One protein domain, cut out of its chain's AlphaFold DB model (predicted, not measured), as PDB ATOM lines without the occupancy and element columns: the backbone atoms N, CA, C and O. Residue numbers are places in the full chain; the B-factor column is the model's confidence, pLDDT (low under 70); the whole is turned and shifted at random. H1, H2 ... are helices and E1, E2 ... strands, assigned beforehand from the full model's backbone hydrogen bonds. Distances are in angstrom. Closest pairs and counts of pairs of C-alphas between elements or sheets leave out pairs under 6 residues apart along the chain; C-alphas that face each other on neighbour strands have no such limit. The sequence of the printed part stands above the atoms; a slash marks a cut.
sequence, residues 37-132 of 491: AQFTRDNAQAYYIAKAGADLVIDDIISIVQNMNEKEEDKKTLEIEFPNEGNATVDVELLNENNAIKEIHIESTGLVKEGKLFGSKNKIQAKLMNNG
ATOM      1  N   ALA A  37     -44.161  46.519   8.743       74.12
ATOM      2  CA  ALA A  37     -44.228  45.289   7.956       74.12
ATOM      3  C   ALA A  37     -43.725  45.491   6.516       74.12
ATOM      4  O   ALA A  37     -43.007  44.638   5.995       74.12
ATOM      5  N   GLN A  38     -44.065  46.626   5.891       77.69
ATOM      6  CA  GLN A  38     -43.553  46.987   4.569       77.69
ATOM      7  C   GLN A  38     -42.035  47.205   4.602       77.69
ATOM      8  O   GLN A  38     -41.324  46.589   3.822       77.69
ATOM      9  N   PHE A  39     -41.520  47.987   5.555       76.62
ATOM     10  CA  PHE A  39     -40.078  48.213   5.691       76.62
ATOM     11  C   PHE A  39     -39.298  46.907   5.899       76.62
ATOM     12  O   PHE A  39     -38.277  46.696   5.253       76.62
ATOM     13  N   THR A  40     -39.789  46.003   6.751       79.62
ATOM     14  CA  THR A  40     -39.160  44.691   6.974       79.62
ATOM     15  C   THR A  40     -39.132  43.847   5.698       79.62
ATOM     16  O   THR A  40     -38.118  43.209   5.418       79.62
ATOM     17  N   ARG A  41     -40.214  43.857   4.910       82.81
ATOM     18  CA  ARG A  41     -40.290  43.145   3.627       82.81
ATOM     19  C   ARG A  41     -39.303  43.717   2.613       82.81
ATOM     20  O   ARG A  41     -38.503  42.964   2.070       82.81
ATOM     21  N   ASP A  42     -39.326  45.031   2.419       83.00
ATOM     22  CA  ASP A  42     -38.467  45.720   1.457       83.00
ATOM     23  C   ASP A  42     -36.983  45.556   1.841       83.00
ATOM     24  O   ASP A  42     -36.122  45.391   0.984       83.00
ATOM     25  N   ASN A  43     -36.665  45.549   3.140       84.19
ATOM     26  CA  ASN A  43     -35.307  45.323   3.633       84.19
ATOM     27  C   ASN A  43     -34.835  43.869   3.436       84.19
ATOM     28  O   ASN A  43     -33.671  43.632   3.116       84.19
ATOM     29  N   ALA A  44     -35.729  42.887   3.599       85.62
ATOM     30  CA  ALA A  44     -35.429  41.492   3.287       85.62
ATOM     31  C   ALA A  44     -35.210  41.293   1.780       85.62
ATOM     32  O   ALA A  44     -34.262  40.623   1.383       85.62
ATOM     33  N   GLN A  45     -36.034  41.922   0.939       88.50
ATOM     34  CA  GLN A  45     -35.859  41.892  -0.511       88.50
ATOM     35  C   GLN A  45     -34.532  42.535  -0.933       88.50
ATOM     36  O   GLN A  45     -33.790  41.935  -1.703       88.50
ATOM     37  N   ALA A  46     -34.182  43.699  -0.373       88.88
ATOM     38  CA  ALA A  46     -32.890  44.342  -0.614       88.88
ATOM     39  C   ALA A  46     -31.705  43.432  -0.239       88.88
ATOM     40  O   ALA A  46     -30.700  43.417  -0.942       88.88
ATOM     41  N   TYR A  47     -31.826  42.641   0.834       87.06
ATOM     42  CA  TYR A  47     -30.811  41.654   1.213       87.06
ATOM     43  C   TYR A  47     -30.684  40.519   0.190       87.06
ATOM     44  O   TYR A  47     -29.568  40.170  -0.179       87.06
ATOM     45  N   TYR A  48     -31.797  39.970  -0.306       91.44
ATOM     46  CA  TYR A  48     -31.748  38.928  -1.337       91.44
ATOM     47  C   TYR A  48     -31.180  39.443  -2.660       91.44
ATOM     48  O   TYR A  48     -30.398  38.736  -3.284       91.44
ATOM     49  N   ILE A  49     -31.498  40.683  -3.043       92.75
ATOM     50  CA  ILE A  49     -30.893  41.346  -4.208       92.75
ATOM     51  C   ILE A  49     -29.380  41.508  -4.007       92.75
ATOM     52  O   ILE A  49     -28.606  41.197  -4.906       92.75
ATOM     53  N   ALA A  50     -28.947  41.952  -2.820       91.25
ATOM     54  CA  ALA A  50     -27.525  42.068  -2.496       91.25
ATOM     55  C   ALA A  50     -26.825  40.702  -2.595       91.25
ATOM     56  O   ALA A  50     -25.798  40.572  -3.255       91.25
ATOM     57  N   LYS A  51     -27.407  39.664  -1.988       90.50
ATOM     58  CA  LYS A  51     -26.846  38.315  -2.017       90.50
ATOM     59  C   LYS A  51     -26.763  37.757  -3.438       90.50
ATOM     60  O   LYS A  51     -25.690  37.332  -3.836       90.50
ATOM     61  N   ALA A  52     -27.837  37.855  -4.219       92.44
ATOM     62  CA  ALA A  52     -27.839  37.414  -5.611       92.44
ATOM     63  C   ALA A  52     -26.790  38.157  -6.455       92.44
ATOM     64  O   ALA A  52     -26.132  37.548  -7.290       92.44
ATOM     65  N   GLY A  53     -26.604  39.462  -6.222       93.94
ATOM     66  CA  GLY A  53     -25.542  40.228  -6.871       93.94
ATOM     67  C   GLY A  53     -24.141  39.717  -6.520       93.94
ATOM     68  O   GLY A  53     -23.314  39.575  -7.413       93.94
ATOM     69  N   ALA A  54     -23.884  39.411  -5.244       92.25
ATOM     70  CA  ALA A  54     -22.610  38.839  -4.810       92.25
ATOM     71  C   ALA A  54     -22.383  37.437  -5.395       92.25
ATOM     72  O   ALA A  54     -21.313  37.193  -5.936       92.25
ATOM     73  N   ASP A  55     -23.386  36.556  -5.336       91.56
ATOM     74  CA  ASP A  55     -23.303  35.183  -5.853       91.56
ATOM     75  C   ASP A  55     -22.954  35.182  -7.355       91.56
ATOM     76  O   ASP A  55     -22.010  34.515  -7.766       91.56
ATOM     77  N   LEU A  56     -23.615  36.022  -8.163       94.75
ATOM     78  CA  LEU A  56     -23.316  36.159  -9.598       94.75
ATOM     79  C   LEU A  56     -21.888  36.649  -9.883       94.75
ATOM     80  O   LEU A  56     -21.288  36.255 -10.879       94.75
ATOM     81  N   VAL A  57     -21.353  37.538  -9.040       94.56
ATOM     82  CA  VAL A  57     -19.972  38.030  -9.165       94.56
ATOM     83  C   VAL A  57     -18.964  36.963  -8.749       94.56
ATOM     84  O   VAL A  57     -17.910  36.859  -9.365       94.56
ATOM     85  N   ILE A  58     -19.283  36.172  -7.725       89.00
ATOM     86  CA  ILE A  58     -18.455  35.053  -7.270       89.00
ATOM     87  C   ILE A  58     -18.384  33.968  -8.353       89.00
ATOM     88  O   ILE A  58     -17.293  33.491  -8.645       89.00
ATOM     89  N   ASP A  59     -19.507  33.639  -8.992       87.69
ATOM     90  CA  ASP A  59     -19.557  32.642 -10.072       87.69
ATOM     91  C   ASP A  59     -18.673  33.023 -11.280       87.69
ATOM     92  O   ASP A  59     -18.160  32.144 -11.969       87.69
ATOM     93  N   ASP A  60     -18.464  34.322 -11.533       90.56
ATOM     94  CA  ASP A  60     -17.619  34.839 -12.627       90.56
ATOM     95  C   ASP A  60     -16.295  35.456 -12.130       90.56
ATOM     96  O   ASP A  60     -15.649  36.252 -12.823       90.56
ATOM     97  N   ILE A  61     -15.862  35.110 -10.909       89.62
ATOM     98  CA  ILE A  61     -14.741  35.799 -10.258       89.62
ATOM     99  C   ILE A  61     -13.432  35.667 -11.042       89.62
ATOM    100  O   ILE A  61     -12.659  36.621 -11.114       89.62
ATOM    101  N   ILE A  62     -13.217  34.527 -11.706       85.31
ATOM    102  CA  ILE A  62     -12.037  34.258 -12.540       85.31
ATOM    103  C   ILE A  62     -11.920  35.307 -13.654       85.31
ATOM    104  O   ILE A  62     -10.886  35.966 -13.785       85.31
ATOM    105  N   SER A  63     -12.989  35.494 -14.432       87.50
ATOM    106  CA  SER A  63     -13.019  36.436 -15.555       87.50
ATOM    107  C   SER A  63     -12.852  37.879 -15.076       87.50
ATOM    108  O   SER A  63     -12.161  38.687 -15.705       87.50
ATOM    109  N   ILE A  64     -13.476  38.217 -13.943       90.81
ATOM    110  CA  ILE A  64     -13.413  39.555 -13.349       90.81
ATOM    111  C   ILE A  64     -11.983  39.881 -12.914       90.81
ATOM    112  O   ILE A  64     -11.476  40.942 -13.287       90.81
ATOM    113  N   VAL A  65     -11.331  38.967 -12.191       86.94
ATOM    114  CA  VAL A  65      -9.947  39.108 -11.717       86.94
ATOM    115  C   VAL A  65      -8.971  39.206 -12.888       86.94
ATOM    116  O   VAL A  65      -8.116  40.088 -12.892       86.94
ATOM    117  N   GLN A  66      -9.120  38.366 -13.918       85.81
ATOM    118  CA  GLN A  66      -8.287  38.444 -15.124       85.81
ATOM    119  C   GLN A  66      -8.386  39.823 -15.787       85.81
ATOM    120  O   GLN A  66      -7.367  40.447 -16.074       85.81
ATOM    121  N   ASN A  67      -9.604  40.342 -15.959       90.69
ATOM    122  CA  ASN A  67      -9.814  41.660 -16.552       90.69
ATOM    123  C   ASN A  67      -9.246  42.806 -15.700       90.69
ATOM    124  O   ASN A  67      -8.804  43.810 -16.254       90.69
ATOM    125  N   MET A  68      -9.303  42.679 -14.374       90.81
ATOM    126  CA  MET A  68      -8.729  43.650 -13.441       90.81
ATOM    127  C   MET A  68      -7.200  43.649 -13.512       90.81
ATOM    128  O   MET A  68      -6.602  44.713 -13.647       90.81
ATOM    129  N   ASN A  69      -6.576  42.468 -13.546       85.44
ATOM    130  CA  ASN A  69      -5.128  42.327 -13.701       85.44
ATOM    131  C   ASN A  69      -4.626  42.886 -15.043       85.44
ATOM    132  O   ASN A  69      -3.626  43.596 -15.066       85.44
ATOM    133  N   GLU A  70      -5.331  42.636 -16.154       87.69
ATOM    134  CA  GLU A  70      -4.998  43.214 -17.473       87.69
ATOM    135  C   GLU A  70      -5.011  44.750 -17.484       87.69
ATOM    136  O   GLU A  70      -4.329  45.375 -18.299       87.69
ATOM    137  N   LYS A  71      -5.812  45.357 -16.606       89.25
ATOM    138  CA  LYS A  71      -5.975  46.809 -16.485       89.25
ATOM    139  C   LYS A  71      -5.193  47.420 -15.327       89.25
ATOM    140  O   LYS A  71      -5.261  48.635 -15.163       89.25
ATOM    141  N   GLU A  72      -4.479  46.605 -14.551       86.50
ATOM    142  CA  GLU A  72      -3.801  47.017 -13.316       86.50
ATOM    143  C   GLU A  72      -4.765  47.707 -12.316       86.50
ATOM    144  O   GLU A  72      -4.437  48.721 -11.701       86.50
ATOM    145  N   GLU A  73      -5.987  47.175 -12.174       89.25
ATOM    146  CA  GLU A  73      -7.022  47.675 -11.257       89.25
ATOM    147  C   GLU A  73      -7.124  46.798  -9.995       89.25
ATOM    148  O   GLU A  73      -7.416  45.612 -10.089       89.25
ATOM    149  N   ASP A  74      -6.994  47.389  -8.803       88.44
ATOM    150  CA  ASP A  74      -7.184  46.667  -7.526       88.44
ATOM    151  C   ASP A  74      -8.638  46.700  -7.021       88.44
ATOM    152  O   ASP A  74      -9.002  45.977  -6.096       88.44
ATOM    153  N   LYS A  75      -9.495  47.550  -7.604       94.06
ATOM    154  CA  LYS A  75     -10.919  47.655  -7.246       94.06
ATOM    155  C   LYS A  75     -11.801  47.821  -8.472       94.06
ATOM    156  O   LYS A  75     -11.449  48.564  -9.385       94.06
ATOM    157  N   LYS A  76     -12.985  47.208  -8.452       94.94
ATOM    158  CA  LYS A  76     -13.973  47.291  -9.530       94.94
ATOM    159  C   LYS A  76     -15.396  47.278  -8.986       94.94
ATOM    160  O   LYS A  76     -15.754  46.409  -8.202       94.94
ATOM    161  N   THR A  77     -16.219  48.209  -9.455       95.94
ATOM    162  CA  THR A  77     -17.650  48.259  -9.136       95.94
ATOM    163  C   THR A  77     -18.464  47.724 -10.309       95.94
ATOM    164  O   THR A  77     -18.274  48.141 -11.453       95.94
ATOM    165  N   LEU A  78     -19.389  46.814 -10.023       94.69
ATOM    166  CA  LEU A  78     -20.306  46.202 -10.976       94.69
ATOM    167  C   LEU A  78     -21.743  46.578 -10.610       94.69
ATOM    168  O   LEU A  78     -22.136  46.516  -9.447       94.69
ATOM    169  N   GLU A  79     -22.544  46.951 -11.602       94.62
ATOM    170  CA  GLU A  79     -23.977  47.188 -11.423       94.62
ATOM    171  C   GLU A  79     -24.773  46.072 -12.098       94.62
ATOM    172  O   GLU A  79     -24.611  45.812 -13.290       94.62
ATOM    173  N   ILE A  80     -25.644  45.421 -11.331       93.31
ATOM    174  CA  ILE A  80     -26.477  44.307 -11.783       93.31
ATOM    175  C   ILE A  80     -27.938  44.710 -11.605       93.31
ATOM    176  O   ILE A  80     -28.390  44.987 -10.493       93.31
ATOM    177  N   GLU A  81     -28.695  44.758 -12.699       92.31
ATOM    178  CA  GLU A  81     -30.128  45.047 -12.655       92.31
ATOM    179  C   GLU A  81     -30.934  43.743 -12.592       92.31
ATOM    180  O   GLU A  81     -30.767  42.858 -13.428       92.31
ATOM    181  N   PHE A  82     -31.839  43.649 -11.617       88.94
ATOM    182  CA  PHE A  82     -32.814  42.571 -11.475       88.94
ATOM    183  C   PHE A  82     -34.182  43.100 -11.927       88.94
ATOM    184  O   PHE A  82     -34.821  43.870 -11.193       88.94
ATOM    185  N   PRO A  83     -34.645  42.754 -13.144       86.06
ATOM    186  CA  PRO A  83     -35.856  43.327 -13.716       86.06
ATOM    187  C   PRO A  83     -37.060  43.180 -12.781       86.06
ATOM    188  O   PRO A  83     -37.401  42.081 -12.361       86.06
ATOM    189  N   ASN A  84     -37.744  44.294 -12.506       81.62
ATOM    190  CA  ASN A  84     -38.910  44.388 -11.612       81.62
ATOM    191  C   ASN A  84     -38.640  44.166 -10.111       81.62
ATOM    192  O   ASN A  84     -39.576  44.275  -9.321       81.62
ATOM    193  N   GLU A  85     -37.397  43.913  -9.699       83.88
ATOM    194  CA  GLU A  85     -37.041  43.665  -8.296       83.88
ATOM    195  C   GLU A  85     -36.173  44.791  -7.730       83.88
ATOM    196  O   GLU A  85     -36.458  45.332  -6.658       83.88
ATOM    197  N   GLY A  86     -35.140  45.199  -8.470       87.31
ATOM    198  CA  GLY A  86     -34.174  46.173  -7.987       87.31
ATOM    199  C   GLY A  86     -32.843  46.140  -8.720       87.31
ATOM    200  O   GLY A  86     -32.743  45.659  -9.843       87.31
ATOM    201  N   ASN A  87     -31.813  46.674  -8.080       91.75
ATOM    202  CA  ASN A  87     -30.449  46.671  -8.586       91.75
ATOM    203  C   ASN A  87     -29.461  46.383  -7.454       91.75
ATOM    204  O   ASN A  87     -29.656  46.835  -6.325       91.75
ATOM    205  N   ALA A  88     -28.414  45.625  -7.763       94.38
ATOM    206  CA  ALA A  88     -27.270  45.426  -6.892       94.38
ATOM    207  C   ALA A  88     -26.074  46.229  -7.413       94.38
ATOM    208  O   ALA A  88     -25.800  46.242  -8.611       94.38
ATOM    209  N   THR A  89     -25.362  46.882  -6.504       96.00
ATOM    210  CA  THR A  89     -24.035  47.449  -6.749       96.00
ATOM    211  C   THR A  89     -23.038  46.585  -5.994       96.00
ATOM    212  O   THR A  89     -23.166  46.457  -4.776       96.00
ATOM    213  N   VAL A  90     -22.098  45.968  -6.701       96.94
ATOM    214  CA  VAL A  90     -21.121  45.033  -6.143       96.94
ATOM    215  C   VAL A  90     -19.726  45.611  -6.311       96.94
ATOM    216  O   VAL A  90     -19.258  45.776  -7.433       96.94
ATOM    217  N   ASP A  91     -19.075  45.919  -5.199       96.69
ATOM    218  CA  ASP A  91     -17.688  46.360  -5.158       96.69
ATOM    219  C   ASP A  91     -16.785  45.143  -4.933       96.69
ATOM    220  O   ASP A  91     -16.963  44.412  -3.962       96.69
ATOM    221  N   VAL A  92     -15.831  44.924  -5.832       95.81
ATOM    222  CA  VAL A  92     -14.799  43.883  -5.751       95.81
ATOM    223  C   VAL A  92     -13.461  44.561  -5.478       95.81
ATOM    224  O   VAL A  92     -13.083  45.483  -6.199       95.81
ATOM    225  N   GLU A  93     -12.739  44.116  -4.456       95.00
ATOM    226  CA  GLU A  93     -11.412  44.606  -4.076       95.00
ATOM    227  C   GLU A  93     -10.427  43.439  -3.968       95.00
ATOM    228  O   GLU A  93     -10.682  42.458  -3.268       95.00
ATOM    229  N   LEU A  94      -9.295  43.558  -4.663       90.56
ATOM    230  CA  LEU A  94      -8.182  42.618  -4.615       90.56
ATOM    231  C   LEU A  94      -7.197  43.086  -3.546       90.56
ATOM    232  O   LEU A  94      -6.646  44.185  -3.628       90.56
ATOM    233  N   LEU A  95      -6.959  42.253  -2.537       86.50
ATOM    234  CA  LEU A  95      -5.915  42.505  -1.551       86.50
ATOM    235  C   LEU A  95      -4.663  41.738  -1.948       86.50
ATOM    236  O   LEU A  95      -4.599  40.516  -1.809       86.50
ATOM    237  N   ASN A  96      -3.670  42.479  -2.427       79.12
ATOM    238  CA  ASN A  96      -2.412  41.936  -2.918       79.12
ATOM    239  C   ASN A  96      -1.319  41.964  -1.834       79.12
ATOM    240  O   ASN A  96      -1.159  42.953  -1.119       79.12
ATOM    241  N   GLU A  97      -0.517  40.904  -1.749       70.31
ATOM    242  CA  GLU A  97       0.707  40.824  -0.945       70.31
ATOM    243  C   GLU A  97       1.845  40.285  -1.826       70.31
ATOM    244  O   GLU A  97       1.687  39.276  -2.503       70.31
ATOM    245  N   ASN A  98       2.999  40.963  -1.860       68.25
ATOM    246  CA  ASN A  98       4.154  40.579  -2.695       68.25
ATOM    247  C   ASN A  98       3.826  40.335  -4.189       68.25
ATOM    248  O   ASN A  98       4.382  39.427  -4.801       68.25
ATOM    249  N   ASN A  99       2.957  41.163  -4.785       67.12
ATOM    250  CA  ASN A  99       2.456  41.042  -6.169       67.12
ATOM    251  C   ASN A  99       1.599  39.795  -6.452       67.12
ATOM    252  O   ASN A  99       1.404  39.437  -7.612       67.12
ATOM    253  N   ALA A 100       1.061  39.157  -5.415       67.69
ATOM    254  CA  ALA A 100       0.114  38.063  -5.527       67.69
ATOM    255  C   ALA A 100      -1.202  38.436  -4.831       67.69
ATOM    256  O   ALA A 100      -1.186  39.035  -3.755       67.69
ATOM    257  N   ILE A 101      -2.341  38.091  -5.435       74.31
ATOM    258  CA  ILE A 101      -3.646  38.253  -4.785       74.31
ATOM    259  C   ILE A 101      -3.671  37.313  -3.580       74.31
ATOM    260  O   ILE A 101      -3.404  36.124  -3.727       74.31
ATOM    261  N   LYS A 102      -3.982  37.842  -2.399       73.94
ATOM    262  CA  LYS A 102      -4.103  37.078  -1.152       73.94
ATOM    263  C   LYS A 102      -5.561  36.800  -0.808       73.94
ATOM    264  O   LYS A 102      -5.911  35.701  -0.385       73.94
ATOM    265  N   GLU A 103      -6.403  37.816  -0.967       82.50
ATOM    266  CA  GLU A 103      -7.823  37.776  -0.628       82.50
ATOM    267  C   GLU A 103      -8.616  38.607  -1.635       82.50
ATOM    268  O   GLU A 103      -8.115  39.613  -2.145       82.50
ATOM    269  N   ILE A 104      -9.876  38.233  -1.861       88.69
ATOM    270  CA  ILE A 104     -10.822  39.059  -2.615       88.69
ATOM    271  C   ILE A 104     -11.977  39.445  -1.702       88.69
ATOM    272  O   ILE A 104     -12.638  38.592  -1.107       88.69
ATOM    273  N   HIS A 105     -12.203  40.746  -1.566       92.62
ATOM    274  CA  HIS A 105     -13.300  41.302  -0.784       92.62
ATOM    275  C   HIS A 105     -14.409  41.724  -1.737       92.62
ATOM    276  O   HIS A 105     -14.172  42.446  -2.701       92.62
ATOM    277  N   ILE A 106     -15.624  41.262  -1.468       94.38
ATOM    278  CA  ILE A 106     -16.811  41.564  -2.258       94.38
ATOM    279  C   ILE A 106     -17.829  42.214  -1.333       94.38
ATOM    280  O   ILE A 106     -18.312  41.589  -0.392       94.38
ATOM    281  N   GLU A 107     -18.188  43.464  -1.602       95.62
ATOM    282  CA  GLU A 107     -19.269  44.161  -0.917       95.62
ATOM    283  C   GLU A 107     -20.425  44.380  -1.887       95.62
ATOM    284  O   GLU A 107     -20.355  45.201  -2.798       95.62
ATOM    285  N   SER A 108     -21.527  43.665  -1.676       95.69
ATOM    286  CA  SER A 108     -22.730  43.824  -2.482       95.69
ATOM    287  C   SER A 108     -23.792  44.614  -1.738       95.69
ATOM    288  O   SER A 108     -24.100  44.383  -0.568       95.69
ATOM    289  N   THR A 109     -24.385  45.557  -2.450       94.69
ATOM    290  CA  THR A 109     -25.398  46.479  -1.977       94.69
ATOM    291  C   THR A 109     -26.655  46.318  -2.822       94.69
ATOM    292  O   THR A 109     -26.663  46.711  -3.982       94.69
ATOM    293  N   GLY A 110     -27.742  45.817  -2.241       91.62
ATOM    294  CA  GLY A 110     -29.026  45.663  -2.925       91.62
ATOM    295  C   GLY A 110     -29.964  46.841  -2.675       91.62
ATOM    296  O   GLY A 110     -30.074  47.333  -1.549       91.62
ATOM    297  N   LEU A 111     -30.652  47.283  -3.726       90.38
ATOM    298  CA  LEU A 111     -31.602  48.396  -3.734       90.38
ATOM    299  C   LEU A 111     -32.921  47.953  -4.375       90.38
ATOM    300  O   LEU A 111     -32.932  47.496  -5.513       90.38
ATOM    301  N   VAL A 112     -34.043  48.117  -3.670       86.69
ATOM    302  CA  VAL A 112     -35.382  47.768  -4.192       86.69
ATOM    303  C   VAL A 112     -35.981  48.927  -4.995       86.69
ATOM    304  O   VAL A 112     -36.038  50.062  -4.512       86.69
ATOM    305  N   LYS A 113     -36.499  48.642  -6.198       69.69
ATOM    306  CA  LYS A 113     -37.018  49.644  -7.152       69.69
ATOM    307  C   LYS A 113     -38.556  49.708  -7.143       69.69
ATOM    308  O   LYS A 113     -39.201  49.546  -8.171       69.69
ATOM    309  N   GLU A 114     -39.174  49.991  -5.991       58.56
ATOM    310  CA  GLU A 114     -40.630  50.243  -5.885       58.56
ATOM    311  C   GLU A 114     -40.983  51.746  -5.986       58.56
ATOM    312  O   GLU A 114     -41.479  52.335  -5.027       58.56
ATOM    313  N   GLY A 115     -40.725  52.412  -7.118       53.34
ATOM    314  CA  GLY A 115     -41.344  53.719  -7.437       53.34
ATOM    315  C   GLY A 115     -41.269  54.838  -6.370       53.34
ATOM    316  O   GLY A 115     -42.123  55.725  -6.359       53.34
ATOM    317  N   LYS A 116     -40.289  54.812  -5.457       52.91
ATOM    318  CA  LYS A 116     -40.133  55.743  -4.323       52.91
ATOM    319  C   LYS A 116     -38.771  56.439  -4.396       52.91
ATOM    320  O   LYS A 116     -37.787  55.826  -4.794       52.91
ATOM    321  N   LEU A 117     -38.706  57.696  -3.937       42.94
ATOM    322  CA  LEU A 117     -37.478  58.514  -3.895       42.94
ATOM    323  C   LEU A 117     -36.348  57.934  -3.014       42.94
ATOM    324  O   LEU A 117     -35.207  58.359  -3.149       42.94
ATOM    325  N   PHE A 118     -36.654  56.988  -2.120       52.22
ATOM    326  CA  PHE A 118     -35.695  56.342  -1.220       52.22
ATOM    327  C   PHE A 118     -36.055  54.852  -1.100       52.22
ATOM    328  O   PHE A 118     -36.899  54.481  -0.283       52.22
ATOM    329  N   GLY A 119     -35.497  54.012  -1.975       62.19
ATOM    330  CA  GLY A 119     -35.650  52.554  -1.903       62.19
ATOM    331  C   GLY A 119     -34.963  51.971  -0.663       62.19
ATOM    332  O   GLY A 119     -34.000  52.544  -0.152       62.19
ATOM    333  N   SER A 120     -35.462  50.840  -0.161       77.25
ATOM    334  CA  SER A 120     -34.790  50.099   0.913       77.25
ATOM    335  C   SER A 120     -33.458  49.548   0.409       77.25
ATOM    336  O   SER A 120     -33.381  49.034  -0.709       77.25
ATOM    337  N   LYS A 121     -32.421  49.674   1.242       85.94
ATOM    338  CA  LYS A 121     -31.041  49.286   0.946       85.94
ATOM    339  C   LYS A 121     -30.551  48.289   1.989       85.94
ATOM    340  O   LYS A 121     -30.728  48.537   3.182       85.94
ATOM    341  N   ASN A 122     -29.899  47.218   1.556       88.00
ATOM    342  CA  ASN A 122     -29.183  46.297   2.438       88.00
ATOM    343  C   ASN A 122     -27.828  45.939   1.820       88.00
ATOM    344  O   ASN A 122     -27.621  46.150   0.625       88.00
ATOM    345  N   LYS A 123     -26.911  45.441   2.645       90.25
ATOM    346  CA  LYS A 123     -25.560  45.073   2.247       90.25
ATOM    347  C   LYS A 123     -25.238  43.654   2.692       90.25
ATOM    348  O   LYS A 123     -25.823  43.143   3.646       90.25
ATOM    349  N   ILE A 124     -24.321  43.035   1.970       86.12
ATOM    350  CA  ILE A 124     -23.687  41.781   2.343       86.12
ATOM    351  C   ILE A 124     -22.230  41.841   1.903       86.12
ATOM    352  O   ILE A 124     -21.913  42.432   0.869       86.12
ATOM    353  N   GLN A 125     -21.358  41.248   2.701       90.62
ATOM    354  CA  GLN A 125     -19.943  41.133   2.404       90.62
ATOM    355  C   GLN A 125     -19.588  39.655   2.257       90.62
ATOM    356  O   GLN A 125     -20.050  38.811   3.027       90.62
ATOM    357  N   ALA A 126     -18.778  39.351   1.253       84.69
ATOM    358  CA  ALA A 126     -18.142  38.061   1.078       84.69
ATOM    359  C   ALA A 126     -16.636  38.271   1.012       84.69
ATOM    360  O   ALA A 126     -16.140  39.149   0.307       84.69
ATOM    361  N   LYS A 127     -15.914  37.450   1.760       86.38
ATOM    362  CA  LYS A 127     -14.465  37.375   1.707       86.38
ATOM    363  C   LYS A 127     -14.092  36.034   1.093       86.38
ATOM    364  O   LYS A 127     -14.446  34.994   1.647       86.38
ATOM    365  N   LEU A 128     -13.410  36.070  -0.044       84.38
ATOM    366  CA  LEU A 128     -12.867  34.890  -0.702       84.38
ATOM    367  C   LEU A 128     -11.414  34.745  -0.261       84.38
ATOM    368  O   LEU A 128     -10.598  35.655  -0.432       84.38
ATOM    369  N   MET A 129     -11.124  33.605   0.348       72.06
ATOM    370  CA  MET A 129      -9.810  33.238   0.858       72.06
ATOM    371  C   MET A 129      -9.328  32.000   0.124       72.06
ATOM    372  O   MET A 129     -10.128  31.125  -0.190       72.06
ATOM    373  N   ASN A 130      -8.028  31.916  -0.132       65.12
ATOM    374  CA  ASN A 130      -7.443  30.753  -0.783       65.12
ATOM    375  C   ASN A 130      -7.731  29.478   0.033       65.12
ATOM    376  O   ASN A 130      -7.529  29.471   1.248       65.12
ATOM    377  N   ASN A 131      -8.214  28.422  -0.616       55.28
ATOM    378  CA  ASN A 131      -8.461  27.129   0.019       55.28
ATOM    379  C   ASN A 131      -7.251  26.221  -0.212       55.28
ATOM    380  O   ASN A 131      -7.360  25.168  -0.828       55.28
ATOM    381  N   GLY A 132      -6.073  26.694   0.192       52.38
ATOM    382  CA  GLY A 132      -4.834  26.050  -0.215       52.38
ATOM    383  C   GLY A 132      -4.510  26.267  -1.683       52.38
ATOM    384  O   GLY A 132      -5.315  26.077  -2.589       52.38
TER     385      GLY A 132
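What this domain is: This is residues 37 to 132 of the 491 residues of the protein "Prepilin-type N-terminal cleavage/methylation domain-containing protein" of Tissierellia bacterium (UniProt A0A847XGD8). Picture a long, twisted sheet of four antiparallel strands, with the long helix H1 and the short helix H2 both packed on one face and the other face bare. H1 packs most on E3 and E4, and H2 follows at its far end, turned at a steep angle to it. The 96 printed residues hold, along the chain, H1 H2 E1 E2 E3 E4; the sheet's order is E1 - E2 - E3 - E4, and the class is mixed, helices and strands. The whole is only just compact, close to loose, with a radius of gyration of the C-alphas of 14.9 A, and its spans of 49 by 24 by 19 A only just make it a rod.

How they stand to each other: Begin with H1, residues 37 to 59, and H2, residues 61 to 70; they are close but not clearly touching, the C-alphas of Val 57 and Ile 64 being the closest at 7.9 A, and they run the same way at a steep tilt of 64 degrees. In both helices every O i to N i+4 pair is within hydrogen-bond range. Next come E1, residues 75 to 82, E2, residues 86 to 97, E3, residues 100 to 112, and E4, residues 121 to 130, a meander, each strand the antiparallel neighbour of the one before. In the hairpin E1 and E2, look at N 78 and O 90, 2.8 A apart; in the hairpin E2 and E3, at N 91 and O 107, 2.8 A; in the hairpin E3 and E4, at N 106 and O 126, 2.8 A. The edge strands E1 and E4 are apart. H1 and H2 are on the same face of the sheet, two layers, helices on one face of a sheet. The closest C-alphas of H1 and E3 are those of Ala 50 and Gly 110, 3.9 A apart; those of H1 and E4 are Tyr 47 and Asn 122, 5.1 A. H2 has a height over the sheet of 9.0 A and runs only just across the strands, at 60.3 degrees to E2 on the local plane.

Where its parts are: Find C-alpha 37 at (-44.228, 45.289, 7.956); from there H1 runs 33.1 A to C-alpha 59. H2 covers 14.2 A and E1 22.9 A. E2 starts at C-alpha 86, (-34.174, 46.173, -7.987), and runs 36.0 A; E3 runs 36.8 A. E4 runs 30.1 A to C-alpha 130 at (-7.443, 30.753, -0.783).

The domain as a whole: The two C-alphas farthest apart, those of Ala 37 and Asn 98, are 49.8 A apart. The printed part has no cut. Four links are tight; E3 to E4, with 8 residues, is short. The mean pLDDT of the printed part is 84.3; look for values under 70 at residues 98 to 100, 113 to 119 and 130 to 132.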